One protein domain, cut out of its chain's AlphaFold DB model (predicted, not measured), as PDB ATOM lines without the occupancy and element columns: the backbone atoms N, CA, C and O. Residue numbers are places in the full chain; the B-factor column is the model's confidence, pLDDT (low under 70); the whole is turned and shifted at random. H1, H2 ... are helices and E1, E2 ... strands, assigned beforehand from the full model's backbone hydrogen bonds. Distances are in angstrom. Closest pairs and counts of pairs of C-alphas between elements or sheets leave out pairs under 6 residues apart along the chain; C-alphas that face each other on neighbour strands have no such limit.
ATOM      1  N   ARG A   4     196.190 183.887 242.952       94.75
ATOM      2  CA  ARG A   4     195.956 183.834 241.509       94.75
ATOM      3  C   ARG A   4     197.090 183.084 240.826       94.75
ATOM      4  O   ARG A   4     198.252 183.455 240.954       94.75
ATOM      5  N   LEU A   5     196.745 182.049 240.068       96.62
ATOM      6  CA  LEU A   5     197.684 181.351 239.192       96.62
ATOM      7  C   LEU A   5     197.558 181.916 237.777       96.62
ATOM      8  O   LEU A   5     196.447 182.055 237.263       96.62
ATOM      9  N   ALA A   6     198.683 182.247 237.152       96.19
ATOM     10  CA  ALA A   6     198.723 182.766 235.789       96.19
ATOM     11  C   ALA A   6     200.006 182.323 235.082       96.19
ATOM     12  O   ALA A   6     201.013 182.069 235.730       96.19
ATOM     13  N   THR A   7     199.995 182.270 233.754       97.62
ATOM     14  CA  THR A   7     201.222 182.228 232.952       97.62
ATOM     15  C   THR A   7     201.352 183.582 232.284       97.62
ATOM     16  O   THR A   7     200.449 183.982 231.552       97.62
ATOM     17  N   LEU A   8     202.434 184.295 232.582       97.38
ATOM     18  CA  LEU A   8     202.637 185.673 232.147       97.38
ATOM     19  C   LEU A   8     203.879 185.780 231.256       97.38
ATOM     20  O   LEU A   8     204.824 185.001 231.435       97.38
ATOM     21  N   PRO A   9     203.916 186.752 230.328       97.75
ATOM     22  CA  PRO A   9     205.143 187.134 229.651       97.75
ATOM     23  C   PRO A   9     206.233 187.512 230.655       97.75
ATOM     24  O   PRO A   9     205.960 188.220 231.628       97.75
ATOM     25  N   VAL A  10     207.485 187.124 230.393       96.94
ATOM     26  CA  VAL A  10     208.624 187.484 231.264       96.94
ATOM     27  C   VAL A  10     208.687 188.994 231.511       96.94
ATOM     28  O   VAL A  10     208.909 189.419 232.642       96.94
ATOM     29  N   ARG A  11     208.404 189.810 230.489       96.06
ATOM     30  CA  ARG A  11     208.369 191.278 230.608       96.06
ATOM     31  C   ARG A  11     207.314 191.783 231.591       96.06
ATOM     32  O   ARG A  11     207.604 192.687 232.362       96.06
ATOM     33  N   GLU A  12     206.130 191.180 231.607       96.88
ATOM     34  CA  GLU A  12     205.079 191.558 232.556       96.88
ATOM     35  C   GLU A  12     205.503 191.210 233.988       96.88
ATOM     36  O   GLU A  12     205.331 192.007 234.904       96.88
ATOM     37  N   VAL A  13     206.164 190.064 234.185       96.38
ATOM     38  CA  VAL A  13     206.737 189.703 235.491       96.38
ATOM     39  C   VAL A  13     207.821 190.697 235.919       96.38
ATOM     40  O   VAL A  13     207.866 191.083 237.087       96.38
ATOM     41  N   MET A  14     208.678 191.150 234.998       96.62
ATOM     42  CA  MET A  14     209.681 192.188 235.273       96.62
ATOM     43  C   MET A  14     209.034 193.508 235.714       96.62
ATOM     44  O   MET A  14     209.481 194.111 236.689       96.62
ATOM     45  N   GLU A  15     207.966 193.937 235.039       95.94
ATOM     46  CA  GLU A  15     207.210 195.148 235.386       95.94
ATOM     47  C   GLU A  15     206.536 195.027 236.757       95.94
ATOM     48  O   GLU A  15     206.679 195.921 237.591       95.94
ATOM     49  N   LEU A  16     205.876 193.895 237.021       94.75
ATOM     50  CA  LEU A  16     205.204 193.614 238.293       94.75
ATOM     51  C   LEU A  16     206.170 193.552 239.479       94.75
ATOM     52  O   LEU A  16     205.786 193.894 240.594       94.75
ATOM     53  N   THR A  17     207.400 193.082 239.253       93.75
ATOM     54  CA  THR A  17     208.377 192.815 240.323       93.75
ATOM     55  C   THR A  17     209.463 193.882 240.456       93.75
ATOM     56  O   THR A  17     210.261 193.854 241.396       93.75
ATOM     57  N   GLY A  18     209.549 194.803 239.491       93.31
ATOM     58  CA  GLY A  18     210.619 195.795 239.387       93.31
ATOM     59  C   GLY A  18     211.996 195.221 239.015       93.31
ATOM     60  O   GLY A  18     212.987 195.959 239.032       93.31
ATOM     61  N   VAL A  19     212.096 193.930 238.678       91.88
ATOM     62  CA  VAL A  19     213.355 193.274 238.291       91.88
ATOM     63  C   VAL A  19     213.720 193.661 236.857       91.88
ATOM     64  O   VAL A  19     213.040 193.280 235.912       91.88
ATOM     65  N   ARG A  20     214.807 194.427 236.680       87.50
ATOM     66  CA  ARG A  20     215.237 194.952 235.364       87.50
ATOM     67  C   ARG A  20     216.273 194.098 234.633       87.50
ATOM     68  O   ARG A  20     216.366 194.176 233.416       87.50
ATOM     69  N   SER A  21     217.068 193.343 235.375       88.62
ATOM     70  CA  SER A  21     218.021 192.365 234.851       88.62
ATOM     71  C   SER A  21     217.823 191.085 235.647       88.62
ATOM     72  O   SER A  21     216.758 190.491 235.548       88.62
ATOM     73  N   TYR A  22     218.752 190.716 236.521       92.06
ATOM     74  CA  TYR A  22     218.580 189.598 237.437       92.06
ATOM     75  C   TYR A  22     217.994 190.025 238.786       92.06
ATOM     76  O   TYR A  22     218.174 191.175 239.210       92.06
ATOM     77  N   PRO A  23     217.311 189.104 239.492       88.69
ATOM     78  CA  PRO A  23     216.959 189.302 240.890       88.69
ATOM     79  C   PRO A  23     218.185 189.645 241.743       88.69
ATOM     80  O   PRO A  23     219.307 189.228 241.454       88.69
ATOM     81  N   ARG A  24     217.962 190.389 242.828       87.69
ATOM     82  CA  ARG A  24     218.971 190.606 243.871       87.69
ATOM     83  C   ARG A  24     218.705 189.646 245.019       87.69
ATOM     84  O   ARG A  24     217.569 189.545 245.477       87.69
ATOM     85  N   TRP A  25     219.748 188.980 245.499       88.44
ATOM     86  CA  TRP A  25     219.661 188.108 246.668       88.44
ATOM     87  C   TRP A  25     220.054 188.850 247.950       88.44
ATOM     88  O   TRP A  25     220.561 189.978 247.923       88.44
ATOM     89  N   ALA A  26     219.782 188.215 249.094       82.12
ATOM     90  CA  ALA A  26     220.116 188.746 250.411       82.12
ATOM     91  C   ALA A  26     221.596 189.164 250.491       82.12
ATOM     92  O   ALA A  26     222.469 188.536 249.898       82.12
ATOM     93  N   GLY A  27     221.872 190.263 251.199       80.56
ATOM     94  CA  GLY A  27     223.216 190.847 251.264       80.56
ATOM     95  C   GLY A  27     223.624 191.660 250.028       80.56
ATOM     96  O   GLY A  27     224.775 192.066 249.931       80.56
ATOM     97  N   GLY A  28     222.699 191.916 249.092       82.62
ATOM     98  CA  GLY A  28     222.976 192.705 247.885       82.62
ATOM     99  C   GLY A  28     223.731 191.929 246.807       82.62
ATOM    100  O   GLY A  28     224.298 192.537 245.902       82.62
ATOM    101  N   VAL A  29     223.740 190.599 246.901       88.88
ATOM    102  CA  VAL A  29     224.424 189.719 245.955       88.88
ATOM    103  C   VAL A  29     223.714 189.764 244.602       88.88
ATOM    104  O   VAL A  29     222.494 189.594 244.513       88.88
ATOM    105  N   THR A  30     224.493 189.975 243.546       87.50
ATOM    106  CA  THR A  30     224.033 189.972 242.155       87.50
ATOM    107  C   THR A  30     224.768 188.911 241.352       87.50
ATOM    108  O   THR A  30     225.944 188.647 241.596       87.50
ATOM    109  N   VAL A  31     224.074 188.334 240.377       93.19
ATOM    110  CA  VAL A  31     224.641 187.447 239.356       93.19
ATOM    111  C   VAL A  31     224.607 188.185 238.020       93.19
ATOM    112  O   VAL A  31     223.707 188.998 237.801       93.19
ATOM    113  N   ASP A  32     225.579 187.916 237.154       94.12
ATOM    114  CA  ASP A  32     225.622 188.378 235.768       94.12
ATOM    115  C   ASP A  32     225.791 187.197 234.799       94.12
ATOM    116  O   ASP A  32     226.001 186.051 235.217       94.12
ATOM    117  N   ASP A  33     225.692 187.491 233.502       95.62
ATOM    118  CA  ASP A  33     225.823 186.497 232.435       95.62
ATOM    119  C   ASP A  33     227.184 185.799 232.477       95.62
ATOM    120  O   ASP A  33     227.242 184.580 232.354       95.62
ATOM    121  N   GLY A  34     228.273 186.533 232.728       96.69
ATOM    122  CA  GLY A  34     229.632 185.985 232.715       96.69
ATOM    123  C   GLY A  34     229.868 184.930 233.800       96.69
ATOM    124  O   GLY A  34     230.536 183.919 233.565       96.69
ATOM    125  N   LEU A  35     229.284 185.121 234.984       96.06
ATOM    126  CA  LEU A  35     229.267 184.112 236.043       96.06
ATOM    127  C   LEU A  35     228.501 182.858 235.605       96.06
ATOM    128  O   LEU A  35     229.007 181.748 235.773       96.06
ATOM    129  N   ILE A  36     227.314 183.018 235.019       97.50
ATOM    130  CA  ILE A  36     226.493 181.893 234.542       97.50
ATOM    131  C   ILE A  36     227.219 181.133 233.423       97.50
ATOM    132  O   ILE A  36     227.342 179.909 233.485       97.50
ATOM    133  N   GLU A  37     227.756 181.854 232.441       98.06
ATOM    134  CA  GLU A  37     228.529 181.319 231.318       98.06
ATOM    135  C   GLU A  37     229.731 180.511 231.799       98.06
ATOM    136  O   GLU A  37     229.975 179.413 231.299       98.06
ATOM    137  N   ARG A  38     230.454 181.004 232.812       97.69
ATOM    138  CA  ARG A  38     231.582 180.277 233.399       97.69
ATOM    139  C   ARG A  38     231.154 178.936 233.996       97.69
ATOM    140  O   ARG A  38     231.867 177.951 233.808       97.69
ATOM    141  N   HIS A  39     230.029 178.880 234.705       97.94
ATOM    142  CA  HIS A  39     229.520 177.622 235.263       97.94
ATOM    143  C   HIS A  39     229.065 176.657 234.159       97.94
ATOM    144  O   HIS A  39     229.427 175.482 234.189       97.94
ATOM    145  N   LEU A  40     228.352 177.160 233.145       97.88
ATOM    146  CA  LEU A  40     227.921 176.365 231.989       97.88
ATOM    147  C   LEU A  40     229.105 175.801 231.190       97.88
ATOM    148  O   LEU A  40     229.064 174.646 230.773       97.88
ATOM    149  N   ALA A  41     230.158 176.596 230.985       97.75
ATOM    150  CA  ALA A  41     231.334 176.192 230.219       97.75
ATOM    151  C   ALA A  41     232.190 175.135 230.937       97.75
ATOM    152  O   ALA A  41     232.813 174.308 230.275       97.75
ATOM    153  N   ASN A  42     232.222 175.160 232.273       97.00
ATOM    154  CA  ASN A  42     233.027 174.240 233.084       97.00
ATOM    155  C   ASN A  42     232.244 173.023 233.601       97.00
ATOM    156  O   ASN A  42     232.818 172.219 234.329       97.00
ATOM    157  N   ASP A  43     230.957 172.903 233.260       95.06
ATOM    158  CA  ASP A  43     230.035 171.906 233.828       95.06
ATOM    159  C   ASP A  43     230.000 171.926 235.374       95.06
ATOM    160  O   ASP A  43     229.764 170.919 236.040       95.06
ATOM    161  N   ASP A  44     230.229 173.106 235.961       95.62
ATOM    162  CA  ASP A  44     230.205 173.343 237.408       95.62
ATOM    163  C   ASP A  44     228.771 173.673 237.848       95.62
ATOM    164  O   ASP A  44     228.419 174.817 238.153       95.62
ATOM    165  N   LEU A  45     227.895 172.673 237.753       96.50
ATOM    166  CA  LEU A  45     226.458 172.818 237.976       96.50
ATOM    167  C   LEU A  45     226.091 172.486 239.425       96.50
ATOM    168  O   LEU A  45     226.409 171.411 239.931       96.50
ATOM    169  N   ILE A  46     225.326 173.366 240.072       95.06
ATOM    170  CA  ILE A  46     224.901 173.172 241.464       95.06
ATOM    171  C   ILE A  46     223.422 172.801 241.489       95.06
ATOM    172  O   ILE A  46     222.551 173.642 241.258       95.06
ATOM    173  N   ALA A  47     223.131 171.534 241.778       92.50
ATOM    174  CA  ALA A  47     221.760 171.062 241.915       92.50
ATOM    175  C   ALA A  47     221.058 171.704 243.132       92.50
ATOM    176  O   ALA A  47     221.712 172.065 244.117       92.50
ATOM    177  N   PRO A  48     219.720 171.846 243.103       83.12
ATOM    178  CA  PRO A  48     218.948 172.189 244.290       83.12
ATOM    179  C   PRO A  48     219.195 171.176 245.416       83.12
ATOM    180  O   PRO A  48     219.240 169.972 245.175       83.12
ATOM    181  N   GLU A  49     219.313 171.665 246.646       83.94
ATOM    182  CA  GLU A  49     219.528 170.848 247.843       83.94
ATOM    183  C   GLU A  49     218.373 171.089 248.821       83.94
ATOM    184  O   GLU A  49     218.179 172.219 249.273       83.94
ATOM    185  N   GLU A  50     217.607 170.041 249.143       73.56
ATOM    186  CA  GLU A  50     216.397 170.135 249.982       73.56
ATOM    187  C   GLU A  50     216.696 170.429 251.463       73.56
ATOM    188  O   GLU A  50     215.842 170.959 252.168       73.56
ATOM    189  N   GLY A  51     217.904 170.112 251.940       78.44
ATOM    190  CA  GLY A  51     218.312 170.293 253.339       78.44
ATOM    191  C   GLY A  51     218.986 171.630 253.652       78.44
ATOM    192  O   GLY A  51     219.332 171.880 254.807       78.44
ATOM    193  N   ARG A  52     219.204 172.488 252.648       77.94
ATOM    194  CA  ARG A  52     219.894 173.766 252.845       77.94
ATOM    195  C   ARG A  52     219.012 174.727 253.642       77.94
ATOM    196  O   ARG A  52     217.854 174.936 253.291       77.94
ATOM    197  N   ASP A  53     219.593 175.401 254.632       79.56
ATOM    198  CA  ASP A  53     218.954 176.563 255.256       79.56
ATOM    199  C   ASP A  53     218.686 177.651 254.193       79.56
ATOM    200  O   ASP A  53     219.639 178.170 253.594       79.56
ATOM    201  N   PRO A  54     217.415 178.020 253.942       70.19
ATOM    202  CA  PRO A  54     217.064 179.042 252.960       70.19
ATOM    203  C   PRO A  54     217.537 180.448 253.354       70.19
ATOM    204  O   PRO A  54     217.588 181.328 252.494       70.19
ATOM    205  N   ASN A  55     217.888 180.669 254.625       74.62
ATOM    206  CA  ASN A  55     218.374 181.952 255.133       74.62
ATOM    207  C   ASN A  55     219.904 182.048 255.157       74.62
ATOM    208  O   ASN A  55     220.440 183.129 255.413       74.62
ATOM    209  N   ALA A  56     220.614 180.943 254.905       82.19
ATOM    210  CA  ALA A  56     222.066 180.956 254.876       82.19
ATOM    211  C   ALA A  56     222.561 181.873 253.743       82.19
ATOM    212  O   ALA A  56     222.088 181.747 252.609       82.19
ATOM    213  N   PRO A  57     223.528 182.775 254.006       84.00
ATOM    214  CA  PRO A  57     224.132 183.594 252.967       84.00
ATOM    215  C   PRO A  57     224.744 182.731 251.867       84.00
ATOM    216  O   PRO A  57     225.335 181.682 252.129       84.00
ATOM    217  N   VAL A  58     224.627 183.201 250.629       88.81
ATOM    218  CA  VAL A  58     225.055 182.471 249.439       88.81
ATOM    219  C   VAL A  58     225.897 183.405 248.573       88.81
ATOM    220  O   VAL A  58     225.454 184.520 248.287       88.81
ATOM    221  N   PRO A  59     227.106 183.009 248.145       92.25
ATOM    222  CA  PRO A  59     227.898 183.836 247.248       92.25
ATOM    223  C   PRO A  59     227.307 183.847 245.831       92.25
ATOM    224  O   PRO A  59     226.647 182.897 245.405       92.25
ATOM    225  N   ALA A  60     227.614 184.896 245.061       93.62
ATOM    226  CA  ALA A  60     227.151 185.051 243.677       93.62
ATOM    227  C   ALA A  60     227.470 183.830 242.797       93.62
ATOM    228  O   ALA A  60     226.621 183.394 242.025       93.62
ATOM    229  N   ALA A  61     228.664 183.247 242.950       95.00
ATOM    230  CA  ALA A  61     229.072 182.054 242.210       95.00
ATOM    231  C   ALA A  61     228.139 180.863 242.476       95.00
ATOM    232  O   ALA A  61     227.705 180.193 241.548       95.00
ATOM    233  N   GLU A  62     227.732 180.639 243.727       94.06
ATOM    234  CA  GLU A  62     226.837 179.524 244.030       94.06
ATOM    235  C   GLU A  62     225.417 179.769 243.483       94.06
ATOM    236  O   GLU A  62     224.762 178.850 242.989       94.06
ATOM    237  N   HIS A  63     224.940 181.019 243.493       94.44
ATOM    238  CA  HIS A  63     223.705 181.377 242.791       94.44
ATOM    239  C   HIS A  63     223.808 181.130 241.281       94.44
ATOM    240  O   HIS A  63     222.880 180.564 240.702       94.44
ATOM    241  N   ALA A  64     224.925 181.511 240.661       96.44
ATOM    242  CA  ALA A  64     225.178 181.296 239.241       96.44
ATOM    243  C   ALA A  64     225.234 179.805 238.883       96.44
ATOM    244  O   ALA A  64     224.577 179.395 237.931       96.44
ATOM    245  N   GLY A  65     225.909 178.974 239.685       97.06
ATOM    246  CA  GLY A  65     225.943 177.520 239.496       97.06
ATOM    247  C   GLY A  65     224.557 176.868 239.572       97.06
ATOM    248  O   GLY A  65     224.252 175.957 238.799       97.06
ATOM    249  N   ARG A  66     223.669 177.375 240.439       95.31
ATOM    250  CA  ARG A  66     222.262 176.930 240.508       95.31
ATOM    251  C   ARG A  66     221.458 177.354 239.283       95.31
ATOM    252  O   ARG A  66     220.658 176.578 238.764       95.31
ATOM    253  N   ILE A  67     221.672 178.579 238.808       96.62
ATOM    254  CA  ILE A  67     221.052 179.082 237.577       96.62
ATOM    255  C   ILE A  67     221.519 178.253 236.376       96.62
ATOM    256  O   ILE A  67     220.684 177.802 235.594       96.62
ATOM    257  N   ALA A  68     222.819 177.968 236.274       98.12
ATOM    258  CA  ALA A  68     223.400 177.120 235.237       98.12
ATOM    259  C   ALA A  68     222.794 175.707 235.245       98.12
ATOM    260  O   ALA A  68     222.398 175.197 234.193       98.12
ATOM    261  N   TRP A  69     222.626 175.102 236.428       97.81
ATOM    262  CA  TRP A  69     221.949 173.810 236.552       97.81
ATOM    263  C   TRP A  69     220.515 173.863 236.002       97.81
ATOM    264  O   TRP A  69     220.118 172.978 235.242       97.81
ATOM    265  N   LEU A  70     219.748 174.915 236.322       97.19
ATOM    266  CA  LEU A  70     218.379 175.099 235.821       97.19
ATOM    267  C   LEU A  70     218.339 175.304 234.302       97.19
ATOM    268  O   LEU A  70     217.495 174.711 233.634       97.19
ATOM    269  N   ILE A  71     219.260 176.099 233.751       97.00
ATOM    270  CA  ILE A  71     219.382 176.318 232.302       97.00
ATOM    271  C   ILE A  71     219.582 174.986 231.577       97.00
ATOM    272  O   ILE A  71     218.966 174.765 230.534       97.00
ATOM    273  N   ARG A  72     220.403 174.095 232.147       96.81
ATOM    274  CA  ARG A  72     220.751 172.800 231.558       96.81
ATOM    275  C   ARG A  72     219.661 171.736 231.715       96.81
ATOM    276  O   ARG A  72     219.488 170.927 230.809       96.81
ATOM    277  N   ASN A  73     218.956 171.724 232.848       96.50
ATOM    278  CA  ASN A  73     218.100 170.597 233.244       96.50
ATOM    279  C   ASN A  73     216.594 170.893 233.214       96.50
ATOM    280  O   ASN A  73     215.790 169.964 233.238       96.50
ATOM    281  N   VAL A  74     216.183 172.161 233.161       94.62
ATOM    282  CA  VAL A  74     214.765 172.544 233.092       94.62
ATOM    283  C   VAL A  74     214.431 172.978 231.673       94.62
ATOM    284  O   VAL A  74     215.170 173.747 231.073       94.62
ATOM    285  N   HIS A  75     213.298 172.540 231.127       92.62
ATOM    286  CA  HIS A  75     212.874 172.976 229.794       92.62
ATOM    287  C   HIS A  75     212.564 174.491 229.741       92.62
ATOM    288  O   HIS A  75     212.078 175.048 230.732       92.62
ATOM    289  N   PRO A  76     212.787 175.157 228.590       92.62
ATOM    290  CA  PRO A  76     212.346 176.537 228.372       92.62
ATOM    291  C   PRO A  76     210.851 176.720 228.654       92.62
ATOM    292  O   PRO A  76     210.056 175.799 228.434       92.62
ATOM    293  N   ASN A  77     210.460 177.901 229.139       92.88
ATOM    294  CA  ASN A  77     209.073 178.271 229.460       92.88
ATOM    295  C   ASN A  77     208.406 177.380 230.533       92.88
ATOM    296  O   ASN A  77     207.179 177.313 230.634       92.88
ATOM    297  N   ARG A  78     209.202 176.656 231.337       92.25
ATOM    298  CA  ARG A  78     208.721 175.826 232.463       92.25
ATOM    299  C   ARG A  78     209.122 176.359 233.835       92.25
ATOM    300  O   ARG A  78     208.814 175.727 234.844       92.25
ATOM    301  N   CYS A  79     209.789 177.508 233.893       94.75
ATOM    302  CA  CYS A  79     210.098 178.158 235.158       94.75
ATOM    303  C   CYS A  79     208.824 178.678 235.833       94.75
ATOM    304  O   CYS A  79     207.873 179.115 235.180       94.75
ATOM    305  N   SER A  80     208.825 178.639 237.163       96.25
ATOM    306  CA  SER A  80     207.747 179.173 237.986       96.25
ATOM    307  C   SER A  80     208.278 180.068 239.098       96.25
ATOM    308  O   SER A  80     209.380 179.844 239.608       96.25
ATOM    309  N   VAL A  81     207.484 181.074 239.457       96.75
ATOM    310  CA  VAL A  81     207.781 182.058 240.503       96.75
ATOM    311  C   VAL A  81     206.566 182.278 241.395       96.75
ATOM    312  O   VAL A  81     205.422 182.173 240.944       96.75
ATOM    313  N   THR A  82     206.822 182.633 242.649       97.06
ATOM    314  CA  THR A  82     205.801 183.129 243.574       97.06
ATOM    315  C   THR A  82     206.022 184.618 243.785       97.06
ATOM    316  O   THR A  82     207.116 185.030 244.172       97.06
ATOM    317  N   ILE A  83     204.994 185.418 243.521       96.06
ATOM    318  CA  ILE A  83     205.006 186.872 243.641       96.06
ATOM    319  C   ILE A  83     204.073 187.265 244.778       96.06
ATOM    320  O   ILE A  83     202.919 186.837 244.813       96.06
ATOM    321  N   ARG A  84     204.563 188.100 245.685       94.62
ATOM    322  CA  ARG A  84     203.796 188.659 246.792       94.62
ATOM    323  C   ARG A  84     204.181 190.116 246.981       94.62
ATOM    324  O   ARG A  84     205.368 190.430 246.951       94.62
ATOM    325  N   ASP A  85     203.190 190.986 247.160       91.69
ATOM    326  CA  ASP A  85     203.402 192.420 247.407       91.69
ATOM    327  C   ASP A  85     204.316 193.083 246.349       91.69
ATOM    328  O   ASP A  85     205.137 193.938 246.664       91.69
ATOM    329  N   GLY A  86     204.216 192.649 245.084       91.06
ATOM    330  CA  GLY A  86     205.062 193.148 243.990       91.06
ATOM    331  C   GLY A  86     206.520 192.670 244.035       91.06
ATOM    332  O   GLY A  86     207.384 193.265 243.402       91.06
ATOM    333  N   HIS A  87     206.827 191.602 244.770       91.75
ATOM    334  CA  HIS A  87     208.174 191.044 244.880       91.75
ATOM    335  C   HIS A  87     208.184 189.541 244.612       91.75
ATOM    336  O   HIS A  87     207.254 188.826 244.982       91.75
ATOM    337  N   ILE A  88     209.260 189.034 244.001       93.31
ATOM    338  CA  ILE A  88     209.482 187.587 243.890       93.31
ATOM    339  C   ILE A  88     209.850 187.061 245.278       93.31
ATOM    340  O   ILE A  88     210.950 187.304 245.775       93.31
ATOM    341  N   GLN A  89     208.924 186.339 245.901       91.81
ATOM    342  CA  GLN A  89     209.126 185.711 247.204       91.81
ATOM    343  C   GLN A  89     209.839 184.359 247.070       91.81
ATOM    344  O   GLN A  89     210.634 183.989 247.929       91.81
ATOM    345  N   ASP A  90     209.573 183.633 245.984       91.62
ATOM    346  CA  ASP A  90     210.221 182.363 245.662       91.62
ATOM    347  C   ASP A  90     210.414 182.223 244.144       91.62
ATOM    348  O   ASP A  90     209.611 182.705 243.344       91.62
ATOM    349  N   GLY A  91     211.486 181.536 243.751       93.19
ATOM    350  CA  GLY A  91     211.808 181.281 242.351       93.19
ATOM    351  C   GLY A  91     212.828 182.238 241.737       93.19
ATOM    352  O   GLY A  91     212.957 182.243 240.520       93.19
ATOM    353  N   ASN A  92     213.609 182.985 242.526       94.00
ATOM    354  CA  ASN A  92     214.643 183.890 241.994       94.00
ATOM    355  C   ASN A  92     215.630 183.195 241.038       94.00
ATOM    356  O   ASN A  92     215.893 183.710 239.954       94.00
ATOM    357  N   HIS A  93     216.131 181.997 241.371       95.00
ATOM    358  CA  HIS A  93     217.007 181.238 240.459       95.00
ATOM    359  C   HIS A  93     216.283 180.792 239.186       95.00
ATOM    360  O   HIS A  93     216.856 180.851 238.103       95.00
ATOM    361  N   ARG A  94     215.011 180.385 239.300       95.94
ATOM    362  CA  ARG A  94     214.166 179.986 238.159       95.94
ATOM    363  C   ARG A  94     213.888 181.167 237.235       95.94
ATOM    364  O   ARG A  94     213.988 181.025 236.020       95.94
ATOM    365  N   PHE A  95     213.591 182.332 237.802       96.62
ATOM    366  CA  PHE A  95     213.379 183.553 237.039       96.62
ATOM    367  C   PHE A  95     214.662 184.018 236.352       96.62
ATOM    368  O   PHE A  95     214.638 184.331 235.168       96.62
ATOM    369  N   ALA A  96     215.802 183.974 237.047       96.75
ATOM    370  CA  ALA A  96     217.098 184.273 236.446       96.75
ATOM    371  C   ALA A  96     217.445 183.307 235.297       96.75
ATOM    372  O   ALA A  96     217.883 183.749 234.241       96.75
ATOM    373  N   ALA A  97     217.180 182.006 235.445       97.38
ATOM    374  CA  ALA A  97     217.363 181.047 234.354       97.38
ATOM    375  C   ALA A  97     216.463 181.358 233.144       97.38
ATOM    376  O   ALA A  97     216.925 181.292 232.009       97.38
ATOM    377  N   ALA A  98     215.201 181.733 233.384       97.12
ATOM    378  CA  ALA A  98     214.272 182.134 232.328       97.12
ATOM    379  C   ALA A  98     214.763 183.389 231.584       97.12
ATOM    380  O   ALA A  98     214.784 183.406 230.356       97.12
ATOM    381  N   LEU A  99     215.231 184.399 232.323       96.81
ATOM    382  CA  LEU A  99     215.813 185.619 231.760       96.81
ATOM    383  C   LEU A  99     217.060 185.328 230.919       96.81
ATOM    384  O   LEU A  99     217.148 185.804 229.794       96.81
ATOM    385  N   TYR A 100     217.989 184.515 231.438       97.00
ATOM    386  CA  TYR A 100     219.212 184.141 230.719       97.00
ATOM    387  C   TYR A 100     218.911 183.415 229.402       97.00
ATOM    388  O   TYR A 100     219.513 183.704 228.374       97.00
ATOM    389  N   ARG A 101     217.957 182.474 229.412       96.12
ATOM    390  CA  ARG A 101     217.571 181.729 228.204       96.12
ATOM    391  C   ARG A 101     216.781 182.555 227.192       96.12
ATOM    392  O   ARG A 101     216.645 182.111 226.054       96.12
ATOM    393  N   GLY A 102     216.247 183.706 227.597       96.12
ATOM    394  CA  GLY A 102     215.278 184.449 226.797       96.12
ATOM    395  C   GLY A 102     213.939 183.719 226.681       96.12
ATOM    396  O   GLY A 102     213.339 183.726 225.610       96.12
ATOM    397  N   ASP A 103     213.490 183.062 227.756       97.12
ATOM    398  CA  ASP A 103     212.161 182.445 227.815       97.12
ATOM    399  C   ASP A 103     211.070 183.523 227.595       97.12
ATOM    400  O   ASP A 103     211.188 184.661 228.055       97.12
ATOM    401  N   ASP A 104     209.979 183.158 226.922       97.06
ATOM    402  CA  ASP A 104     208.857 184.064 226.653       97.06
ATOM    403  C   ASP A 104     207.898 184.145 227.845       97.06
ATOM    404  O   ASP A 104     207.320 185.198 228.124       97.06
ATOM    405  N   LEU A 105     207.714 183.018 228.540       97.56
ATOM    406  CA  LEU A 105     206.644 182.809 229.514       97.56
ATOM    407  C   LEU A 105     207.163 182.239 230.835       97.56
ATOM    408  O   LEU A 105     208.032 181.364 230.864       97.56
ATOM    409  N   VAL A 106     206.547 182.672 231.934       96.88
ATOM    410  CA  VAL A 106     206.782 182.146 233.284       96.88
ATOM    411  C   VAL A 106     205.445 181.882 233.969       96.88
ATOM    412  O   VAL A 106     204.503 182.669 233.874       96.88
ATOM    413  N   SER A 107     205.359 180.760 234.681       97.88
ATOM    414  CA  SER A 107     204.203 180.449 235.524       97.88
ATOM    415  C   SER A 107     204.309 181.180 236.861       97.88
ATOM    416  O   SER A 107     205.291 181.041 237.585       97.88
ATOM    417  N   CYS A 108     203.287 181.938 237.222       97.38
ATOM    418  CA  CYS A 108     203.253 182.789 238.400       97.38
ATOM    419  C   CYS A 108     202.171 182.319 239.376       97.38
ATOM    420  O   CYS A 108     201.013 182.130 238.996       97.38
ATOM    421  N   CYS A 109     202.547 182.191 240.646       97.62
ATOM    422  CA  CYS A 109     201.625 182.179 241.776       97.62
ATOM    423  C   CYS A 109     201.641 183.572 242.408       97.62
ATOM    424  O   CYS A 109     202.672 183.996 242.920       97.62
ATOM    425  N   ILE A 110     200.537 184.305 242.323       96.62
ATOM    426  CA  ILE A 110     200.439 185.700 242.759       96.62
ATOM    427  C   ILE A 110     199.581 185.744 244.020       96.62
ATOM    428  O   ILE A 110     198.451 185.252 244.017       96.62
ATOM    429  N   MET A 111     200.142 186.297 245.093       94.44
ATOM    430  CA  MET A 111     199.521 186.404 246.410       94.44
ATOM    431  C   MET A 111     199.257 187.880 246.731       94.44
ATOM    432  O   MET A 111     200.206 188.661 246.833       94.44
ATOM    433  N   GLU A 112     197.976 188.224 246.884       82.69
ATOM    434  CA  GLU A 112     197.453 189.566 247.214       82.69
ATOM    435  C   GLU A 112     196.832 189.609 248.621       82.69
ATOM    436  O   GLU A 112     196.133 188.636 249.024       82.69
TER     437      GLU A 112
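What this domain is: This is residues 4 to 112 of the 112 residues of an uncharacterized protein of alpha proteobacterium BAL199 (UniProt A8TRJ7). Look for a strongly twisted sheet of four strands at one end of the domain, with two helices, H1 and H4, over one of its faces; beyond H4 the helices H3 and then H2 pack on in turn, so that sheet, H4, H3 and H2 follow each other along the longest axis. Two long links without named elements, residues 18 to 32 and 43 to 59, join H1 to H2 and H2 to H3. The printed part has 109 residues with four named helices and four named strands, along the chain E1 H1 H2 H3 E2 E3 H4 E4; the sheet runs E1 E4 E2 E3 and is mixed, and the class is mixed, helices and strands. The whole is compact and rounded, with a radius of gyration of the C-alphas of 13.2 A and spans of 38 by 28 by 25 A.

How they stand to each other: Begin in the sheet with E4, residues 105 to 111, which is antiparallel to the edge strand E1, residues 4 to 9; N 108 and O 6 are 2.7 A apart, within hydrogen-bond range. E4 is parallel to E2, residues 80 to 84, with N 83 and O 109 at 2.8 A. E2 and the edge strand E3, residues 87 to 90, form an antiparallel hairpin, with N 84 and O 87 at 2.9 A. H1, residues 10 to 17, and H4, residues 92 to 101, are on one face of this sheet as two layers, a sheet with helices on one face. H1 has a height of 8.0 A over the sheet and H4 8.4 A; both run along the strands. H1 and H4 are close but not clearly touching, Val 10 and Leu 99 having the closest C-alphas at 7.4 A. Moving outward, H4 touches H3, residues 60 to 73, at a steep tilt of 62 degrees, the closest C-alphas being those of Ile 67 and Ala 97, 5.3 A. H3 touches H2, residues 33 to 42, at a steep tilt of 64 degrees, with C-alphas 36 and 64 closest at 4.9 A. In H1, H2, H3 and H4 every O i to N i+4 pair is within hydrogen-bond range.

Where its parts are: Find C-alpha 4 at (195.956, 183.834, 241.509), where E1 begins. E4, the longest strand, covers 18.7 A and ends at C-alpha 111, (199.521, 186.404, 246.410). H3, the longest helix, starts at C-alpha 60, (227.151, 185.051, 243.677), and covers 20.0 A; H4 covers 14.3 A and H2 14.2 A.

The domain as a whole: The C-alphas farthest apart are those of Asn 42 and Glu 112, 41.2 A. The printed part has no cut, and its long links are H1 to H2 and H2 to H3. The mean pLDDT of the printed part is 93.0, and no printed residue is under 70.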